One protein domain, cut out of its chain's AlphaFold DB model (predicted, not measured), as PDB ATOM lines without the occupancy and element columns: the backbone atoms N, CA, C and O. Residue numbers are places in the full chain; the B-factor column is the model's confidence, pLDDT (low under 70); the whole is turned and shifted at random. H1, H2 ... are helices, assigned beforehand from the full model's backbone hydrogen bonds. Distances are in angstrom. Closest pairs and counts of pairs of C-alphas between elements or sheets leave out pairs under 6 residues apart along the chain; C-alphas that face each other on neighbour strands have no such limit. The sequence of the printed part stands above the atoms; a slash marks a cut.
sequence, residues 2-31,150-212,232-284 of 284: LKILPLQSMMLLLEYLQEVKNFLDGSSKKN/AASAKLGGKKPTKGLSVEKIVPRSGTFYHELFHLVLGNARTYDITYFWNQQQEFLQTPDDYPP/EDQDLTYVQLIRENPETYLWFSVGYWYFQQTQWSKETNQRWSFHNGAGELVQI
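What this domain is: This is residues 2 to 31, 150 to 212 and 232 to 284 of the 284 residues of an uncharacterized protein of Penicillium flavigenum (UniProt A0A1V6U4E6). Helix H6 runs through the middle, with H2 packed on its residues 246 to 250 and short H7 packed across its residues 248 to 255, while the longest helix, H1, stands about perpendicular to both H2 and H7, touching H2 with residues 16 to 23 and meeting H7 at a corner with residues 9 to 13, where Met 10 comes closest to Val 282. Short H3 and H5 lie toward one end, H4 lies farthest out, and residues 150 to 172 and 262 to 276 are long stretches with no named element. The printed part has 146 residues with seven named helices, H1 to H7 in order, and no named strand; it is all helix, with 70 residues in named elements, under half. It is compact, with a radius of gyration of the C-alphas of 15.8 A, and spans 46 by 37 by 30 A.

How they stand to each other: H1, residues 8 to 24, touches H2, residues 173 to 185, about perpendicular at 74 degrees; the closest C-alphas, of Val 20 and Val 184, are 6.2 A apart. H2 touches H6, residues 246 to 261, at a steep tilt of 53 degrees, opposite ways, with the C-alphas of His 178 and Pro 246 closest at 5.3 A. H7, residues 277 to 283, touches H6 about perpendicular at 84 degrees, closest at C-alphas 252 and 278, 6.2 A. H7 also touches H1, closest at C-alphas 10 and 282, 6.4 A. H3, residues 197 to 203, and H5, residues 238 to 243, only just touch, with 3 pairs of C-alphas within 8 A, closest at Phe 203 and Tyr 238, 5.7 A. H4, residues 232 to 235, touches no helix. Every O i to N i+4 pair is within hydrogen-bond range in H3, H5, H6 and H7; in H1 12 of 13 are, in H2 7 of 9, and H4 is too short for such a pair.

Where its parts are: H1 begins at C-alpha 8 (25.359, -20.603, 46.802) and is 24.8 A long; H2 is 18.8 A and H6 23.1 A. H7 ends at C-alpha 283 (18.265, -14.602, 41.711).

The domain as a whole: Residues 32 to 149 and 213 to 231 are not printed, with C-alpha gaps of 30.6 A and 14.0 A. The links H2 to H3 and H6 to H7 are long. Confidence is under 70 at residues 2 to 11, 232 to 234 and 263 to 284.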
ATOM      1  N   LEU A   2       7.618 -16.460  46.210       28.34
ATOM      2  CA  LEU A   2       9.062 -16.312  45.999       28.34
ATOM      3  C   LEU A   2       9.712 -17.603  46.505       28.34
ATOM      4  O   LEU A   2       9.694 -17.854  47.710       28.34
ATOM      5  N   LYS A   3      10.229 -18.436  45.598       34.34
ATOM      6  CA  LYS A   3      11.203 -19.462  45.974       34.34
ATOM      7  C   LYS A   3      12.449 -18.703  46.428       34.34
ATOM      8  O   LYS A   3      13.070 -18.011  45.634       34.34
ATOM      9  N   ILE A   4      12.745 -18.766  47.721       36.94
ATOM     10  CA  ILE A   4      14.035 -18.331  48.254       36.94
ATOM     11  C   ILE A   4      15.054 -19.321  47.685       36.94
ATOM     12  O   ILE A   4      14.979 -20.510  47.991       36.94
ATOM     13  N   LEU A   5      15.914 -18.844  46.788       48.38
ATOM     14  CA  LEU A   5      16.980 -19.634  46.178       48.38
ATOM     15  C   LEU A   5      18.142 -19.825  47.173       48.38
ATOM     16  O   LEU A   5      18.277 -19.043  48.124       48.38
ATOM     17  N   PRO A   6      18.934 -20.901  47.026       49.59
ATOM     18  CA  PRO A   6      20.027 -21.216  47.935       49.59
ATOM     19  C   PRO A   6      21.151 -20.177  47.810       49.59
ATOM     20  O   PRO A   6      21.492 -19.743  46.717       49.59
ATOM     21  N   LEU A   7      21.758 -19.808  48.943       53.97
ATOM     22  CA  LEU A   7      22.841 -18.816  49.095       53.97
ATOM     23  C   LEU A   7      24.029 -18.959  48.114       53.97
ATOM     24  O   LEU A   7      24.829 -18.038  47.975       53.97
ATOM     25  N   GLN A   8      24.171 -20.131  47.503       55.34
ATOM     26  CA  GLN A   8      25.359 -20.603  46.802       55.34
ATOM     27  C   GLN A   8      25.555 -19.945  45.428       55.34
ATOM     28  O   GLN A   8      26.686 -19.780  44.987       55.34
ATOM     29  N   SER A   9      24.485 -19.502  44.773       53.97
ATOM     30  CA  SER A   9      24.586 -18.938  43.424       53.97
ATOM     31  C   SER A   9      24.952 -17.458  43.387       53.97
ATOM     32  O   SER A   9      25.791 -17.039  42.593       53.97
ATOM     33  N   MET A  10      24.399 -16.669  44.317       58.81
ATOM     34  CA  MET A  10      24.828 -15.281  44.523       58.81
ATOM     35  C   MET A  10      26.314 -15.207  44.894       58.81
ATOM     36  O   MET A  10      26.960 -14.202  44.604       58.81
ATOM     37  N   MET A  11      26.852 -16.251  45.541       63.91
ATOM     38  CA  MET A  11      28.279 -16.341  45.839       63.91
ATOM     39  C   MET A  11      29.115 -16.435  44.561       63.91
ATOM     40  O   MET A  11      30.022 -15.626  44.414       63.91
ATOM     41  N   LEU A  12      28.771 -17.309  43.611       72.81
ATOM     42  CA  LEU A  12      29.582 -17.516  42.403       72.81
ATOM     43  C   LEU A  12      29.690 -16.251  41.533       72.81
ATOM     44  O   LEU A  12      30.786 -15.865  41.130       72.81
ATOM     45  N   LEU A  13      28.574 -15.542  41.310       74.81
ATOM     46  CA  LEU A  13      28.592 -14.321  40.498       74.81
ATOM     47  C   LEU A  13      29.426 -13.206  41.146       74.81
ATOM     48  O   LEU A  13      30.187 -12.507  40.472       74.81
ATOM     49  N   LEU A  14      29.295 -13.038  42.464       82.81
ATOM     50  CA  LEU A  14      30.104 -12.080  43.210       82.81
ATOM     51  C   LEU A  14      31.578 -12.485  43.229       82.81
ATOM     52  O   LEU A  14      32.426 -11.607  43.114       82.81
ATOM     53  N   GLU A  15      31.882 -13.776  43.342       88.19
ATOM     54  CA  GLU A  15      33.245 -14.306  43.309       88.19
ATOM     55  C   GLU A  15      33.928 -13.994  41.973       88.19
ATOM     56  O   GLU A  15      34.997 -13.388  41.975       88.19
ATOM     57  N   TYR A  16      33.294 -14.289  40.834       90.88
ATOM     58  CA  TYR A  16      33.888 -14.059  39.508       90.88
ATOM     59  C   TYR A  16      34.104 -12.564  39.235       90.88
ATOM     60  O   TYR A  16      35.187 -12.146  38.816       90.88
ATOM     61  N   LEU A  17      33.111 -11.723  39.554       91.69
ATOM     62  CA  LEU A  17      33.254 -10.266  39.458       91.69
ATOM     63  C   LEU A  17      34.348  -9.732  40.393       91.69
ATOM     64  O   LEU A  17      35.057  -8.787  40.040       91.69
ATOM     65  N   GLN A  18      34.487 -10.311  41.587       92.69
ATOM     66  CA  GLN A  18      35.503  -9.912  42.554       92.69
ATOM     67  C   GLN A  18      36.908 -10.307  42.097       92.69
ATOM     68  O   GLN A  18      37.827  -9.507  42.271       92.69
ATOM     69  N   GLU A  19      37.087 -11.478  41.486       92.06
ATOM     70  CA  GLU A  19      38.364 -11.907  40.906       92.06
ATOM     71  C   GLU A  19      38.792 -10.986  39.757       92.06
ATOM     72  O   GLU A  19      39.899 -10.441  39.786       92.06
ATOM     73  N   VAL A  20      37.897 -10.695  38.805       92.75
ATOM     74  CA  VAL A  20      38.195  -9.750  37.711       92.75
ATOM     75  C   VAL A  20      38.477  -8.346  38.251       92.75
ATOM     76  O   VAL A  20      39.410  -7.678  37.804       92.75
ATOM     77  N   LYS A  21      37.737  -7.890  39.269       93.56
ATOM     78  CA  LYS A  21      38.026  -6.620  39.950       93.56
ATOM     79  C   LYS A  21      39.413  -6.627  40.601       93.56
ATOM     80  O   LYS A  21      40.149  -5.655  40.465       93.56
ATOM     81  N   ASN A  22      39.770  -7.693  41.317       92.56
ATOM     82  CA  ASN A  22      41.073  -7.828  41.971       92.56
ATOM     83  C   ASN A  22      42.216  -7.803  40.949       92.56
ATOM     84  O   ASN A  22      43.250  -7.172  41.179       92.56
ATOM     85  N   PHE A  23      42.015  -8.456  39.807       92.19
ATOM     86  CA  PHE A  23      42.929  -8.391  38.677       92.19
ATOM     87  C   PHE A  23      43.083  -6.953  38.152       92.19
ATOM     88  O   PHE A  23      44.199  -6.439  38.087       92.19
ATOM     89  N   LEU A  24      41.974  -6.260  37.868       90.88
ATOM     90  CA  LEU A  24      41.984  -4.882  37.358       90.88
ATOM     91  C   LEU A  24      42.599  -3.865  38.334       90.88
ATOM     92  O   LEU A  24      43.255  -2.918  37.904       90.88
ATOM     93  N   ASP A  25      42.420  -4.066  39.640       92.12
ATOM     94  CA  ASP A  25      43.006  -3.223  40.688       92.12
ATOM     95  C   ASP A  25      44.495  -3.541  40.952       92.12
ATOM     96  O   ASP A  25      45.141  -2.875  41.767       92.12
ATOM     97  N   GLY A  26      45.050  -4.569  40.298       88.69
ATOM     98  CA  GLY A  26      46.429  -5.023  40.482       88.69
ATOM     99  C   GLY A  26      46.689  -5.713  41.826       88.69
ATOM    100  O   GLY A  26      47.846  -5.860  42.231       88.69
ATOM    101  N   SER A  27      45.635  -6.120  42.544       89.69
ATOM    102  CA  SER A  27      45.766  -6.879  43.792       89.69
ATOM    103  C   SER A  27      46.051  -8.361  43.535       89.69
ATOM    104  O   SER A  27      46.713  -9.001  44.354       89.69
ATOM    105  N   SER A  28      45.636  -8.885  42.378       81.88
ATOM    106  CA  SER A  28      46.090 -10.178  41.861       81.88
ATOM    107  C   SER A  28      47.335 -10.008  40.988       81.88
ATOM    108  O   SER A  28      47.392  -9.133  40.130       81.88
ATOM    109  N   LYS A  29      48.339 -10.868  41.202       72.50
ATOM    110  CA  LYS A  29      49.512 -11.012  40.315       72.50
ATOM    111  C   LYS A  29      49.433 -12.257  39.428       72.50
ATOM    112  O   LYS A  29      50.404 -12.571  38.746       72.50
ATOM    113  N   LYS A  30      48.329 -13.004  39.500       70.75
ATOM    114  CA  LYS A  30      48.103 -14.161  38.633       70.75
ATOM    115  C   LYS A  30      47.759 -13.669  37.228       70.75
ATOM    116  O   LYS A  30      47.094 -12.644  37.099       70.75
ATOM    117  N   ASN A  31      48.209 -14.412  36.220       70.19
ATOM    118  CA  ASN A  31      47.806 -14.262  34.820       70.19
ATOM    119  C   ASN A  31      48.003 -12.840  34.274       70.19
ATOM    120  O   ASN A  31      47.072 -12.264  33.728       70.19
ATOM    121  N   ALA A 150      27.848  -1.680  15.583       84.88
ATOM    122  CA  ALA A 150      26.660  -2.123  16.303       84.88
ATOM    123  C   ALA A 150      26.810  -1.856  17.813       84.88
ATOM    124  O   ALA A 150      25.879  -1.343  18.448       84.88
ATOM    125  N   ALA A 151      28.007  -2.099  18.355       87.38
ATOM    126  CA  ALA A 151      28.371  -1.774  19.729       87.38
ATOM    127  C   ALA A 151      28.474  -0.253  19.958       87.38
ATOM    128  O   ALA A 151      28.825   0.530  19.068       87.38
ATOM    129  N   SER A 152      28.162   0.192  21.177       90.62
ATOM    130  CA  SER A 152      28.350   1.588  21.581       90.62
ATOM    131  C   SER A 152      29.841   1.934  21.628       90.62
ATOM    132  O   SER A 152      30.655   1.146  22.092       90.62
ATOM    133  N   ALA A 153      30.232   3.140  21.210       90.31
ATOM    134  CA  ALA A 153      31.638   3.555  21.283       90.31
ATOM    135  C   ALA A 153      32.175   3.602  22.728       90.31
ATOM    136  O   ALA A 153      33.365   3.410  22.952       90.31
ATOM    137  N   LYS A 154      31.298   3.861  23.706       92.12
ATOM    138  CA  LYS A 154      31.619   3.912  25.139       92.12
ATOM    139  C   LYS A 154      30.416   3.533  25.998       92.12
ATOM    140  O   LYS A 154      29.270   3.627  25.539       92.12
ATOM    141  N   LEU A 155      30.671   3.170  27.253       91.38
ATOM    142  CA  LEU A 155      29.624   2.968  28.251       91.38
ATOM    143  C   LEU A 155      28.889   4.298  28.487       91.38
ATOM    144  O   LEU A 155      29.509   5.363  28.507       91.38
ATOM    145  N   GLY A 156      27.558   4.264  28.549       89.19
ATOM    146  CA  GLY A 156      26.726   5.472  28.589       89.19
ATOM    147  C   GLY A 156      26.622   6.242  27.268       89.19
ATOM    148  O   GLY A 156      25.987   7.292  27.223       89.19
ATOM    149  N   GLY A 157      27.235   5.759  26.180       88.81
ATOM    150  CA  GLY A 157      27.201   6.424  24.872       88.81
ATOM    151  C   GLY A 157      25.832   6.386  24.184       88.81
ATOM    152  O   GLY A 157      25.540   7.248  23.357       88.81
ATOM    153  N   LYS A 158      24.982   5.419  24.543       86.38
ATOM    154  CA  LYS A 158      23.603   5.308  24.065       86.38
ATOM    155  C   LYS A 158      22.665   5.446  25.251       86.38
ATOM    156  O   LYS A 158      22.831   4.757  26.251       86.38
ATOM    157  N   LYS A 159      21.668   6.325  25.135       82.50
ATOM    158  CA  LYS A 159      20.619   6.433  26.148       82.50
ATOM    159  C   LYS A 159      19.658   5.259  25.973       82.50
ATOM    160  O   LYS A 159      19.071   5.142  24.895       82.50
ATOM    161  N   PRO A 160      19.468   4.419  26.995       81.69
ATOM    162  CA  PRO A 160      18.528   3.325  26.882       81.69
ATOM    163  C   PRO A 160      17.088   3.857  26.665       81.69
ATOM    164  O   PRO A 160      16.708   4.891  27.225       81.69
ATOM    165  N   THR A 161      16.277   3.170  25.849       76.44
ATOM    166  CA  THR A 161      14.822   3.402  25.698       76.44
ATOM    167  C   THR A 161      13.999   2.150  26.025       76.44
ATOM    168  O   THR A 161      14.516   1.039  25.957       76.44
ATOM    169  N   LYS A 162      12.705   2.299  26.350       72.88
ATOM    170  CA  LYS A 162      11.812   1.153  26.618       72.88
ATOM    171  C   LYS A 162      11.883   0.120  25.482       72.88
ATOM    172  O   LYS A 162      11.747   0.493  24.320       72.88
ATOM    173  N   GLY A 163      12.063  -1.154  25.836       74.12
ATOM    174  CA  GLY A 163      12.154  -2.272  24.887       74.12
ATOM    175  C   GLY A 163      13.509  -2.415  24.185       74.12
ATOM    176  O   GLY A 163      13.651  -3.274  23.322       74.12
ATOM    177  N   LEU A 164      14.504  -1.590  24.524       78.94
ATOM    178  CA  LEU A 164      15.856  -1.735  23.996       78.94
ATOM    179  C   LEU A 164      16.582  -2.892  24.700       78.94
ATOM    180  O   LEU A 164      16.703  -2.879  25.924       78.94
ATOM    181  N   SER A 165      17.089  -3.852  23.921       82.25
ATOM    182  CA  SER A 165      17.948  -4.939  24.420       82.25
ATOM    183  C   SER A 165      19.252  -4.393  25.019       82.25
ATOM    184  O   SER A 165      19.815  -3.416  24.508       82.25
ATOM    185  N   VAL A 166      19.751  -5.051  26.072       83.75
ATOM    186  CA  VAL A 166      21.038  -4.729  26.715       83.75
ATOM    187  C   VAL A 166      22.210  -4.828  25.728       83.75
ATOM    188  O   VAL A 166      23.111  -3.990  25.747       83.75
ATOM    189  N   GLU A 167      22.130  -5.736  24.755       86.31
ATOM    190  CA  GLU A 167      23.124  -5.909  23.686       86.31
ATOM    191  C   GLU A 167      23.359  -4.618  22.896       86.31
ATOM    192  O   GLU A 167      24.461  -4.317  22.436       86.31
ATOM    193  N   LYS A 168      22.313  -3.798  22.732       87.19
ATOM    194  CA  LYS A 168      22.399  -2.573  21.930       87.19
ATOM    195  C   LYS A 168      23.128  -1.445  22.646       87.19
ATOM    196  O   LYS A 168      23.510  -0.481  21.973       87.19
ATOM    197  N   ILE A 169      23.311  -1.537  23.963       88.44
ATOM    198  CA  ILE A 169      23.932  -0.503  24.804       88.44
ATOM    199  C   ILE A 169      25.309  -0.902  25.344       88.44
ATOM    200  O   ILE A 169      25.956  -0.067  25.986       88.44
ATOM    201  N   VAL A 170      25.775  -2.118  25.041       91.81
ATOM    202  CA  VAL A 170      27.120  -2.575  25.397       91.81
ATOM    203  C   VAL A 170      28.198  -1.800  24.640       91.81
ATOM    204  O   VAL A 170      28.045  -1.514  23.444       91.81
ATOM    205  N   PRO A 171      29.265  -1.365  25.339       94.19
ATOM    206  CA  PRO A 171      30.383  -0.679  24.713       94.19
ATOM    207  C   PRO A 171      31.274  -1.636  23.918       94.19
ATOM    208  O   PRO A 171      31.337  -2.818  24.221       94.19
ATOM    209  N   ARG A 172      32.061  -1.115  22.970       92.81
ATOM    210  CA  ARG A 172      33.105  -1.892  22.267       92.81
ATOM    211  C   ARG A 172      34.133  -2.511  23.213       92.81
ATOM    212  O   ARG A 172      34.635  -3.590  22.944       92.81
ATOM    213  N   SER A 173      34.413  -1.852  24.340       94.19
ATOM    214  CA  SER A 173      35.259  -2.413  25.399       94.19
ATOM    215  C   SER A 173      34.644  -3.639  26.082       94.19
ATOM    216  O   SER A 173      35.326  -4.272  26.874       94.19
ATOM    217  N   GLY A 174      33.375  -3.957  25.802       95.31
ATOM    218  CA  GLY A 174      32.691  -5.144  26.300       95.31
ATOM    219  C   GLY A 174      33.376  -6.434  25.865       95.31
ATOM    220  O   GLY A 174      33.538  -7.301  26.704       95.31
ATOM    221  N   THR A 175      33.890  -6.502  24.630       95.81
ATOM    222  CA  THR A 175      34.693  -7.647  24.166       95.81
ATOM    223  C   THR A 175      35.914  -7.854  25.056       95.81
ATOM    224  O   THR A 175      36.089  -8.920  25.613       95.81
ATOM    225  N   PHE A 176      36.730  -6.819  25.279       95.69
ATOM    226  CA  PHE A 176      37.881  -6.961  26.176       95.69
ATOM    227  C   PHE A 176      37.461  -7.333  27.605       95.69
ATOM    228  O   PHE A 176      38.130  -8.123  28.253       95.69
ATOM    229  N   TYR A 177      36.352  -6.777  28.097       95.94
ATOM    230  CA  TYR A 177      35.842  -7.113  29.424       95.94
ATOM    231  C   TYR A 177      35.381  -8.571  29.531       95.94
ATOM    232  O   TYR A 177      35.602  -9.173  30.571       95.94
ATOM    233  N   HIS A 178      34.787  -9.124  28.475       96.75
ATOM    234  CA  HIS A 178      34.449 -10.541  28.347       96.75
ATOM    235  C   HIS A 178      35.720 -11.407  28.425       96.75
ATOM    236  O   HIS A 178      35.826 -12.244  29.315       96.75
ATOM    237  N   GLU A 179      36.742 -11.103  27.617       96.31
ATOM    238  CA  GLU A 179      38.018 -11.844  27.617       96.31
ATOM    239  C   GLU A 179      38.743 -11.825  28.971       96.31
ATOM    240  O   GLU A 179      39.469 -12.750  29.327       96.31
ATOM    241  N   LEU A 180      38.543 -10.781  29.780       94.94
ATOM    242  CA  LEU A 180      39.117 -10.743  31.124       94.94
ATOM    243  C   LEU A 180      38.581 -11.853  32.034       94.94
ATOM    244  O   LEU A 180      39.308 -12.269  32.933       94.94
ATOM    245  N   PHE A 181      37.350 -12.330  31.836       95.19
ATOM    246  CA  PHE A 181      36.832 -13.455  32.618       95.19
ATOM    247  C   PHE A 181      37.577 -14.733  32.260       95.19
ATOM    248  O   PHE A 181      38.107 -15.371  33.167       95.19
ATOM    249  N   HIS A 182      37.707 -15.037  30.968       94.94
ATOM    250  CA  HIS A 182      38.517 -16.154  30.488       94.94
ATOM    251  C   HIS A 182      39.940 -16.112  31.038       94.94
ATOM    252  O   HIS A 182      40.429 -17.079  31.615       94.94
ATOM    253  N   LEU A 183      40.589 -14.951  30.960       92.81
ATOM    254  CA  LEU A 183      41.960 -14.795  31.430       92.81
ATOM    255  C   LEU A 183      42.099 -15.035  32.940       92.81
ATOM    256  O   LEU A 183      43.059 -15.654  33.405       92.81
ATOM    257  N   VAL A 184      41.195 -14.459  33.730       92.06
ATOM    258  CA  VAL A 184      41.316 -14.457  35.193       92.06
ATOM    259  C   VAL A 184      40.880 -15.794  35.787       92.06
ATOM    260  O   VAL A 184      41.464 -16.238  36.777       92.06
ATOM    261  N   LEU A 185      39.870 -16.426  35.194       90.88
ATOM    262  CA  LEU A 185      39.211 -17.612  35.738       90.88
ATOM    263  C   LEU A 185      39.627 -18.909  35.029       90.88
ATOM    264  O   LEU A 185      39.502 -19.975  35.632       90.88
ATOM    265  N   GLY A 186      40.180 -18.805  33.816       90.12
ATOM    266  CA  GLY A 186      40.561 -19.912  32.937       90.12
ATOM    267  C   GLY A 186      39.431 -20.317  31.988       90.12
ATOM    268  O   GLY A 186      38.263 -20.313  32.390       90.12
ATOM    269  N   ASN A 187      39.774 -20.714  30.755       88.62
ATOM    270  CA  ASN A 187      38.791 -21.099  29.730       88.62
ATOM    271  C   ASN A 187      37.927 -22.287  30.177       88.62
ATOM    272  O   ASN A 187      36.718 -22.272  29.984       88.62
ATOM    273  N   ALA A 188      38.516 -23.242  30.904       86.31
ATOM    274  CA  ALA A 188      37.821 -24.413  31.452       86.31
ATOM    275  C   ALA A 188      36.705 -24.098  32.473       86.31
ATOM    276  O   ALA A 188      36.038 -25.000  32.953       86.31
ATOM    277  N   ARG A 189      36.547 -22.834  32.887       87.56
ATOM    278  CA  ARG A 189      35.497 -22.387  33.824       87.56
ATOM    279  C   ARG A 189      34.710 -21.194  33.298       87.56
ATOM    280  O   ARG A 189      34.053 -20.481  34.069       87.56
ATOM    281  N   THR A 190      34.899 -20.896  32.014       91.38
ATOM    282  CA  THR A 190      34.332 -19.737  31.343       91.38
ATOM    283  C   THR A 190      33.857 -20.109  29.940       91.38
ATOM    284  O   THR A 190      34.573 -19.921  28.968       91.38
ATOM    285  N   TYR A 191      32.655 -20.668  29.827       90.38
ATOM    286  CA  TYR A 191      32.143 -21.239  28.581       90.38
ATOM    287  C   TYR A 191      31.427 -20.223  27.689       90.38
ATOM    288  O   TYR A 191      30.457 -19.580  28.103       90.38
ATOM    289  N   ASP A 192      31.795 -20.190  26.410       90.25
ATOM    290  CA  ASP A 192      31.143 -19.374  25.377       90.25
ATOM    291  C   ASP A 192      29.887 -20.025  24.782       90.25
ATOM    292  O   ASP A 192      29.710 -20.135  23.568       90.25
ATOM    293  N   ILE A 193      28.952 -20.437  25.639       89.94
ATOM    294  CA  ILE A 193      27.733 -21.133  25.191       89.94
ATOM    295  C   ILE A 193      26.799 -20.267  24.328       89.94
ATOM    296  O   ILE A 193      25.989 -20.783  23.561       89.94
ATOM    297  N   THR A 194      26.843 -18.942  24.489       90.88
ATOM    298  CA  THR A 194      26.070 -17.988  23.685       90.88
ATOM    299  C   THR A 194      26.514 -16.550  23.938       90.88
ATOM    300  O   THR A 194      26.778 -16.152  25.075       90.88
ATOM    301  N   TYR A 195      26.471 -15.744  22.878       91.19
ATOM    302  CA  TYR A 195      26.700 -14.296  22.900       91.19
ATOM    303  C   TYR A 195      25.401 -13.483  22.839       91.19
ATOM    304  O   TYR A 195      25.429 -12.264  22.677       91.19
ATOM    305  N   PHE A 196      24.241 -14.142  22.888       90.75
ATOM    306  CA  PHE A 196      22.951 -13.503  22.662       90.75
ATOM    307  C   PHE A 196      22.114 -13.488  23.936       90.75
ATOM    308  O   PHE A 196      21.833 -14.515  24.553       90.75
ATOM    309  N   TRP A 197      21.645 -12.299  24.304       87.62
ATOM    310  CA  TRP A 197      20.823 -12.087  25.488       87.62
ATOM    311  C   TRP A 197      19.531 -12.904  25.433       87.62
ATOM    312  O   TRP A 197      19.147 -13.515  26.424       87.62
ATOM    313  N   ASN A 198      18.858 -12.948  24.280       88.19
ATOM    314  CA  ASN A 198      17.610 -13.701  24.151       88.19
ATOM    315  C   ASN A 198      17.820 -15.214  24.307       88.19
ATOM    316  O   ASN A 198      16.971 -15.861  24.908       88.19
ATOM    317  N   GLN A 199      18.946 -15.759  23.838       90.31
ATOM    318  CA  GLN A 199      19.259 -17.180  24.014       90.31
ATOM    319  C   GLN A 199      19.540 -17.509  25.481       90.31
ATOM    320  O   GLN A 199      18.990 -18.478  25.993       90.31
ATOM    321  N   GLN A 200      20.278 -16.653  26.205       89.19
ATOM    322  CA  GLN A 200      20.415 -16.822  27.657       89.19
ATOM    323  C   GLN A 200      19.039 -16.831  28.342       89.19
ATOM    324  O   GLN A 200      18.774 -17.670  29.192       89.19
ATOM    325  N   GLN A 201      18.116 -15.953  27.940       86.50
ATOM    326  CA  GLN A 201      16.754 -15.951  28.487       86.50
ATOM    327  C   GLN A 201      15.937 -17.203  28.136       86.50
ATOM    328  O   GLN A 201      15.027 -17.548  28.885       86.50
ATOM    329  N   GLU A 202      16.199 -17.845  26.999       89.75
ATOM    330  CA  GLU A 202      15.565 -19.110  26.608       89.75
ATOM    331  C   GLU A 202      16.094 -20.259  27.470       89.75
ATOM    332  O   GLU A 202      15.302 -20.960  28.092       89.75
ATOM    333  N   PHE A 203      17.412 -20.371  27.623       89.12
ATOM    334  CA  PHE A 203      18.063 -21.345  28.506       89.12
ATOM    335  C   PHE A 203      17.589 -21.227  29.964       89.12
ATOM    336  O   PHE A 203      17.326 -22.227  30.626       89.12
ATOM    337  N   LEU A 204      17.379 -20.003  30.461       85.69
ATOM    338  CA  LEU A 204      16.854 -19.773  31.812       85.69
ATOM    339  C   LEU A 204      15.377 -20.162  32.003       85.69
ATOM    340  O   LEU A 204      14.912 -20.215  33.143       85.69
ATOM    341  N   GLN A 205      14.628 -20.444  30.932       87.50
ATOM    342  CA  GLN A 205      13.270 -20.998  31.042       87.50
ATOM    343  C   GLN A 205      13.283 -22.499  31.349       87.50
ATOM    344  O   GLN A 205      12.309 -23.010  31.905       87.50
ATOM    345  N   THR A 206      14.387 -23.178  31.035       89.56
ATOM    346  CA  THR A 206      14.627 -24.608  31.261       89.56
ATOM    347  C   THR A 206      15.981 -24.813  31.957       89.56
ATOM    348  O   THR A 206      16.875 -25.447  31.405       89.56
ATOM    349  N   PRO A 207      16.174 -24.250  33.164       87.38
ATOM    350  CA  PRO A 207      17.491 -24.142  33.795       87.38
ATOM    351  C   PRO A 207      18.128 -25.492  34.148       87.38
ATOM    352  O   PRO A 207      19.350 -25.571  34.199       87.38
ATOM    353  N   ASP A 208      17.304 -26.515  34.394       91.00
ATOM    354  CA  ASP A 208      17.730 -27.867  34.777       91.00
ATOM    355  C   ASP A 208      17.896 -28.804  33.558       91.00
ATOM    356  O   ASP A 208      18.257 -29.968  33.732       91.00
ATOM    357  N   ASP A 209      17.611 -28.320  32.341       91.06
ATOM    358  CA  ASP A 209      17.832 -29.076  31.105       91.06
ATOM    359  C   ASP A 209      19.308 -28.979  30.684       91.06
ATOM    360  O   ASP A 209      20.034 -28.062  31.081       91.06
ATOM    361  N   TYR A 210      19.736 -29.924  29.853       88.56
ATOM    362  CA  TYR A 210      21.093 -30.008  29.315       88.56
ATOM    363  C   TYR A 210      21.126 -29.467  27.879       88.56
ATOM    364  O   TYR A 210      20.114 -29.571  27.166       88.56
ATOM    365  N   PRO A 211      22.258 -28.894  27.430       85.25
ATOM    366  CA  PRO A 211      22.447 -28.627  26.014       85.25
ATOM    367  C   PRO A 211      22.295 -29.934  25.217       85.25
ATOM    368  O   PRO A 211      22.638 -31.009  25.716       85.25
ATOM    369  N   PRO A 212      21.738 -29.885  23.996       77.62
ATOM    370  CA  PRO A 212      21.753 -31.055  23.132       77.62
ATOM    371  C   PRO A 212      23.207 -31.475  22.894       77.62
ATOM    372  O   PRO A 212      24.033 -30.627  22.564       77.62
ATOM    373  N   GLU A 232      33.662 -32.661  29.940       51.44
ATOM    374  CA  GLU A 232      33.078 -32.344  31.261       51.44
ATOM    375  C   GLU A 232      31.836 -31.426  31.142       51.44
ATOM    376  O   GLU A 232      31.043 -31.288  32.075       51.44
ATOM    377  N   ASP A 233      31.637 -30.846  29.959       51.72
ATOM    378  CA  ASP A 233      30.532 -29.992  29.549       51.72
ATOM    379  C   ASP A 233      29.211 -30.756  29.349       51.72
ATOM    380  O   ASP A 233      28.139 -30.160  29.497       51.72
ATOM    381  N   GLN A 234      29.248 -32.065  29.050       57.41
ATOM    382  CA  GLN A 234      28.045 -32.873  28.776       57.41
ATOM    383  C   GLN A 234      27.167 -33.098  30.023       57.41
ATOM    384  O   GLN A 234      25.976 -33.390  29.892       57.41
ATOM    385  N   ASP A 235      27.712 -32.856  31.218       73.75
ATOM    386  CA  ASP A 235      27.013 -32.977  32.503       73.75
ATOM    387  C   ASP A 235      26.586 -31.626  33.106       73.75
ATOM    388  O   ASP A 235      26.058 -31.566  34.225       73.75
ATOM    389  N   LEU A 236      26.779 -30.517  32.385       84.50
ATOM    390  CA  LEU A 236      26.382 -29.199  32.866       84.50
ATOM    391  C   LEU A 236      24.992 -28.813  32.356       84.50
ATOM    392  O   LEU A 236      24.711 -28.719  31.163       84.50
ATOM    393  N   THR A 237      24.102 -28.514  33.299       89.75
ATOM    394  CA  THR A 237      22.794 -27.917  33.004       89.75
ATOM    395  C   THR A 237      22.945 -26.502  32.436       89.75
ATOM    396  O   THR A 237      23.926 -25.802  32.709       89.75
ATOM    397  N   TYR A 238      21.931 -26.012  31.720       89.12
ATOM    398  CA  TYR A 238      21.913 -24.641  31.193       89.12
ATOM    399  C   TYR A 238      22.198 -23.578  32.257       89.12
ATOM    400  O   TYR A 238      22.858 -22.577  31.975       89.12
ATOM    401  N   VAL A 239      21.717 -23.770  33.489       87.38
ATOM    402  CA  VAL A 239      21.971 -22.817  34.572       87.38
ATOM    403  C   VAL A 239      23.433 -22.807  35.017       87.38
ATOM    404  O   VAL A 239      23.948 -21.745  35.366       87.38
ATOM    405  N   GLN A 240      24.113 -23.955  34.999       87.94
ATOM    406  CA  GLN A 240      25.545 -24.034  35.299       87.94
ATOM    407  C   GLN A 240      26.351 -23.355  34.193       87.94
ATOM    408  O   GLN A 240      27.135 -22.455  34.482       87.94
ATOM    409  N   LEU A 241      26.060 -23.681  32.933       89.25
ATOM    410  CA  LEU A 241      26.747 -23.100  31.781       89.25
ATOM    411  C   LEU A 241      26.561 -21.580  31.686       89.25
ATOM    412  O   LEU A 241      27.514 -20.852  31.438       89.25
ATOM    413  N   ILE A 242      25.355 -21.060  31.947       89.88
ATOM    414  CA  ILE A 242      25.115 -19.606  31.983       89.88
ATOM    415  C   ILE A 242      25.904 -18.933  33.099       89.88
ATOM    416  O   ILE A 242      26.443 -17.845  32.906       89.88
ATOM    417  N   ARG A 243      25.975 -19.552  34.280       87.81
ATOM    418  CA  ARG A 243      26.778 -19.006  35.379       87.81
ATOM    419  C   ARG A 243      28.258 -18.995  35.040       87.81
ATOM    420  O   ARG A 243      28.978 -18.152  35.551       87.81
ATOM    421  N   GLU A 244      28.709 -19.887  34.185       90.69
ATOM    422  CA  GLU A 244      30.088 -19.918  33.731       90.69
ATOM    423  C   GLU A 244      30.272 -19.184  32.401       90.69
ATOM    424  O   GLU A 244      31.357 -19.196  31.863       90.69
ATOM    425  N   ASN A 245      29.285 -18.451  31.883       92.88
ATOM    426  CA  ASN A 245      29.445 -17.702  30.638       92.88
ATOM    427  C   ASN A 245      29.933 -16.259  30.899       92.88
ATOM    428  O   ASN A 245      29.201 -15.475  31.515       92.88
ATOM    429  N   PRO A 246      31.112 -15.832  30.401       95.25
ATOM    430  CA  PRO A 246      31.590 -14.443  30.481       95.25
ATOM    431  C   PRO A 246      30.574 -13.391  30.030       95.25
ATOM    432  O   PRO A 246      30.457 -12.312  30.627       95.25
ATOM    433  N   GLU A 247      29.774 -13.713  29.015       94.06
ATOM    434  CA  GLU A 247      28.784 -12.800  28.464       94.06
ATOM    435  C   GLU A 247      27.693 -12.454  29.494       94.06
ATOM    436  O   GLU A 247      27.212 -11.319  29.563       94.06
ATOM    437  N   THR A 248      27.353 -13.391  30.383       92.19
ATOM    438  CA  THR A 248      26.430 -13.154  31.501       92.19
ATOM    439  C   THR A 248      26.934 -12.045  32.426       92.19
ATOM    440  O   THR A 248      26.176 -11.140  32.803       92.19
ATOM    441  N   TYR A 249      28.229 -12.044  32.736       92.81
ATOM    442  CA  TYR A 249      28.863 -11.022  33.566       92.81
ATOM    443  C   TYR A 249      28.943  -9.668  32.870       92.81
ATOM    444  O   TYR A 249      28.754  -8.626  33.515       92.81
ATOM    445  N   LEU A 250      29.183  -9.665  31.556       94.12
ATOM    446  CA  LEU A 250      29.149  -8.460  30.734       94.12
ATOM    447  C   LEU A 250      27.753  -7.822  30.751       94.12
ATOM    448  O   LEU A 250      27.627  -6.629  31.069       94.12
ATOM    449  N   TRP A 251      26.703  -8.600  30.472       90.62
ATOM    450  CA  TRP A 251      25.321  -8.115  30.493       90.62
ATOM    451  C   TRP A 251      24.921  -7.586  31.861       90.62
ATOM    452  O   TRP A 251      24.368  -6.483  31.953       90.62
ATOM    453  N   PHE A 252      25.237  -8.334  32.920       89.31
ATOM    454  CA  PHE A 252      24.962  -7.917  34.288       89.31
ATOM    455  C   PHE A 252      25.666  -6.595  34.616       89.31
ATOM    456  O   PHE A 252      25.013  -5.642  35.042       89.31
ATOM    457  N   SER A 253      26.972  -6.492  34.353       91.81
ATOM    458  CA  SER A 253      27.779  -5.308  34.681       91.81
ATOM    459  C   SER A 253      27.295  -4.060  33.940       91.81
ATOM    460  O   SER A 253      27.102  -2.998  34.543       91.81
ATOM    461  N   VAL A 254      27.044  -4.173  32.631       91.12
ATOM    462  CA  VAL A 254      26.565  -3.044  31.820       91.12
ATOM    463  C   VAL A 254      25.149  -2.656  32.222       91.12
ATOM    464  O   VAL A 254      24.866  -1.473  32.432       91.12
ATOM    465  N   GLY A 255      24.266  -3.639  32.365       86.69
ATOM    466  CA  GLY A 255      22.897  -3.421  32.795       86.69
ATOM    467  C   GLY A 255      22.828  -2.721  34.155       86.69
ATOM    468  O   GLY A 255      22.165  -1.687  34.289       86.69
ATOM    469  N   TYR A 256      23.557  -3.239  35.145       86.62
ATOM    470  CA  TYR A 256      23.630  -2.685  36.495       86.62
ATOM    471  C   TYR A 256      24.172  -1.253  36.505       86.62
ATOM    472  O   TYR A 256      23.607  -0.384  37.172       86.62
ATOM    473  N   TRP A 257      25.195  -0.960  35.698       89.19
ATOM    474  CA  TRP A 257      25.703   0.400  35.555       89.19
ATOM    475  C   TRP A 257      24.614   1.371  35.074       89.19
ATOM    476  O   TRP A 257      24.392   2.405  35.705       89.19
ATOM    477  N   TYR A 258      23.873   1.038  34.007       84.38
ATOM    478  CA  TYR A 258      22.787   1.900  33.510       84.38
ATOM    479  C   TYR A 258      21.632   2.026  34.511       84.38
ATOM    480  O   TYR A 258      21.042   3.105  34.635       84.38
ATOM    481  N   PHE A 259      21.328   0.963  35.256       80.75
ATOM    482  CA  PHE A 259      20.362   1.004  36.354       80.75
ATOM    483  C   PHE A 259      20.770   2.029  37.418       80.75
ATOM    484  O   PHE A 259      19.944   2.850  37.820       80.75
ATOM    485  N   GLN A 260      22.045   2.056  37.817       82.25
ATOM    486  CA  GLN A 260      22.559   3.044  38.771       82.25
ATOM    487  C   GLN A 260      22.522   4.478  38.227       82.25
ATOM    488  O   GLN A 260      22.289   5.414  38.989       82.25
ATOM    489  N   GLN A 261      22.710   4.669  36.917       80.12
ATOM    490  CA  GLN A 261      22.616   5.995  36.289       80.12
ATOM    491  C   GLN A 261      21.171   6.481  36.097       80.12
ATOM    492  O   GLN A 261      20.939   7.650  35.771       80.12
ATOM    493  N   THR A 262      20.182   5.602  36.250       72.31
ATOM    494  CA  THR A 262      18.786   5.939  35.987       72.31
ATOM    495  C   THR A 262      18.214   6.767  37.133       72.31
ATOM    496  O   THR A 262      18.141   6.326  38.277       72.31
ATOM    497  N   GLN A 263      17.733   7.971  36.818       69.62
ATOM    498  CA  GLN A 263      16.889   8.724  37.740       69.62
ATOM    499  C   GLN A 263      15.483   8.124  37.731       69.62
ATOM    500  O   GLN A 263      14.725   8.273  36.773       69.62
ATOM    501  N   TRP A 264      15.149   7.414  38.804       65.44
ATOM    502  CA  TRP A 264      13.869   6.733  38.942       65.44
ATOM    503  C   TRP A 264      12.731   7.732  39.113       65.44
ATOM    504  O   TRP A 264      12.615   8.419  40.130       65.44
ATOM    505  N   SER A 265      11.846   7.766  38.124       63.84
ATOM    506  CA  SER A 265      10.530   8.362  38.285       63.84
ATOM    507  C   SER A 265       9.732   7.600  39.353       63.84
ATOM    508  O   SER A 265       9.842   6.376  39.516       63.84
ATOM    509  N   LYS A 266       8.903   8.333  40.107       65.31
ATOM    510  CA  LYS A 266       7.964   7.720  41.060       65.31
ATOM    511  C   LYS A 266       6.924   6.854  40.342       65.31
ATOM    512  O   LYS A 266       6.402   5.933  40.966       65.31
ATOM    513  N   GLU A 267       6.681   7.099  39.057       57.66
ATOM    514  CA  GLU A 267       5.734   6.361  38.228       57.66
ATOM    515  C   GLU A 267       6.314   5.002  37.811       57.66
ATOM    516  O   GLU A 267       7.365   4.907  37.179       57.66
ATOM    517  N   THR A 268       5.627   3.921  38.179       58.62
ATOM    518  CA  THR A 268       6.083   2.534  37.978       58.62
ATOM    519  C   THR A 268       6.229   2.141  36.508       58.62
ATOM    520  O   THR A 268       7.103   1.350  36.178       58.62
ATOM    521  N   ASN A 269       5.433   2.729  35.615       56.97
ATOM    522  CA  ASN A 269       5.489   2.529  34.161       56.97
ATOM    523  C   ASN A 269       6.668   3.245  33.470       56.97
ATOM    524  O   ASN A 269       6.905   3.007  32.286       56.97
ATOM    525  N   GLN A 270       7.382   4.120  34.185       48.31
ATOM    526  CA  GLN A 270       8.583   4.816  33.709       48.31
ATOM    527  C   GLN A 270       9.874   4.196  34.262       48.31
ATOM    528  O   GLN A 270      10.974   4.654  33.950       48.31
ATOM    529  N   ARG A 271       9.750   3.168  35.107       54.19
ATOM    530  CA  ARG A 271      10.887   2.439  35.658       54.19
ATOM    531  C   ARG A 271      11.387   1.439  34.631       54.19
ATOM    532  O   ARG A 271      10.612   0.731  33.994       54.19
ATOM    533  N   TRP A 272      12.702   1.381  34.504       54.28
ATOM    534  CA  TRP A 272      13.385   0.295  33.832       54.28
ATOM    535  C   TRP A 272      13.132  -0.981  34.623       54.28
ATOM    536  O   TRP A 272      13.610  -1.115  35.747       54.28
ATOM    537  N   SER A 273      12.368  -1.911  34.064       51.62
ATOM    538  CA  SER A 273      12.544  -3.301  34.443       51.62
ATOM    539  C   SER A 273      13.749  -3.785  33.654       51.62
ATOM    540  O   SER A 273      13.716  -3.770  32.420       51.62
ATOM    541  N   PHE A 274      14.790  -4.250  34.341       51.50
ATOM    542  CA  PHE A 274      15.518  -5.374  33.776       51.50
ATOM    543  C   PHE A 274      14.444  -6.368  33.344       51.50
ATOM    544  O   PHE A 274      13.619  -6.750  34.176       51.50
ATOM    545  N   HIS A 275      14.350  -6.683  32.050       48.72
ATOM    546  CA  HIS A 275      13.589  -7.869  31.671       48.72
ATOM    547  C   HIS A 275      14.063  -8.980  32.605       48.72
ATOM    548  O   HIS A 275      15.271  -9.050  32.851       48.72
ATOM    549  N   ASN A 276      13.111  -9.714  33.191       44.19
ATOM    550  CA  ASN A 276      13.311 -10.514  34.401       44.19
ATOM    551  C   ASN A 276      14.658 -11.245  34.419       44.19
ATOM    552  O   ASN A 276      15.317 -11.154  35.436       44.19
ATOM    553  N   GLY A 277      15.136 -11.741  33.274       40.78
ATOM    554  CA  GLY A 277      16.511 -12.161  32.972       40.78
ATOM    555  C   GLY A 277      17.656 -11.564  33.804       40.78
ATOM    556  O   GLY A 277      18.373 -12.337  34.404       40.78
ATOM    557  N   ALA A 278      17.883 -10.245  33.912       42.59
ATOM    558  CA  ALA A 278      19.053  -9.767  34.691       42.59
ATOM    559  C   ALA A 278      18.814  -9.779  36.212       42.59
ATOM    560  O   ALA A 278      19.753  -9.888  36.992       42.59
ATOM    561  N   GLY A 279      17.551  -9.668  36.635       43.66
ATOM    562  CA  GLY A 279      17.159  -9.933  38.017       43.66
ATOM    563  C   GLY A 279      17.147 -11.431  38.322       43.66
ATOM    564  O   GLY A 279      17.464 -11.806  39.440       43.66
ATOM    565  N   GLU A 280      16.839 -12.265  37.331       44.41
ATOM    566  CA  GLU A 280      16.927 -13.721  37.344       44.41
ATOM    567  C   GLU A 280      18.390 -14.150  37.385       44.41
ATOM    568  O   GLU A 280      18.700 -14.959  38.225       44.41
ATOM    569  N   LEU A 281      19.323 -13.523  36.665       41.69
ATOM    570  CA  LEU A 281      20.771 -13.772  36.776       41.69
ATOM    571  C   LEU A 281      21.346 -13.483  38.172       41.69
ATOM    572  O   LEU A 281      22.374 -14.033  38.540       41.69
ATOM    573  N   VAL A 282      20.699 -12.603  38.942       38.19
ATOM    574  CA  VAL A 282      21.047 -12.321  40.349       38.19
ATOM    575  C   VAL A 282      20.266 -13.213  41.318       38.19
ATOM    576  O   VAL A 282      20.684 -13.398  42.458       38.19
ATOM    577  N   GLN A 283      19.095 -13.705  40.907       33.94
ATOM    578  CA  GLN A 283      18.265 -14.602  41.711       33.94
ATOM    579  C   GLN A 283      18.725 -16.054  41.580       33.94
ATOM    580  O   GLN A 283      18.646 -16.777  42.568       33.94
ATOM    581  N   ILE A 284      19.181 -16.442  40.390       37.75
ATOM    582  CA  ILE A 284      19.718 -17.740  40.002       37.75
ATOM    583  C   ILE A 284      20.990 -18.001  40.743       37.75
ATOM    584  O   ILE A 284      21.036 -19.151  41.222       37.75
TER     585      ILE A 284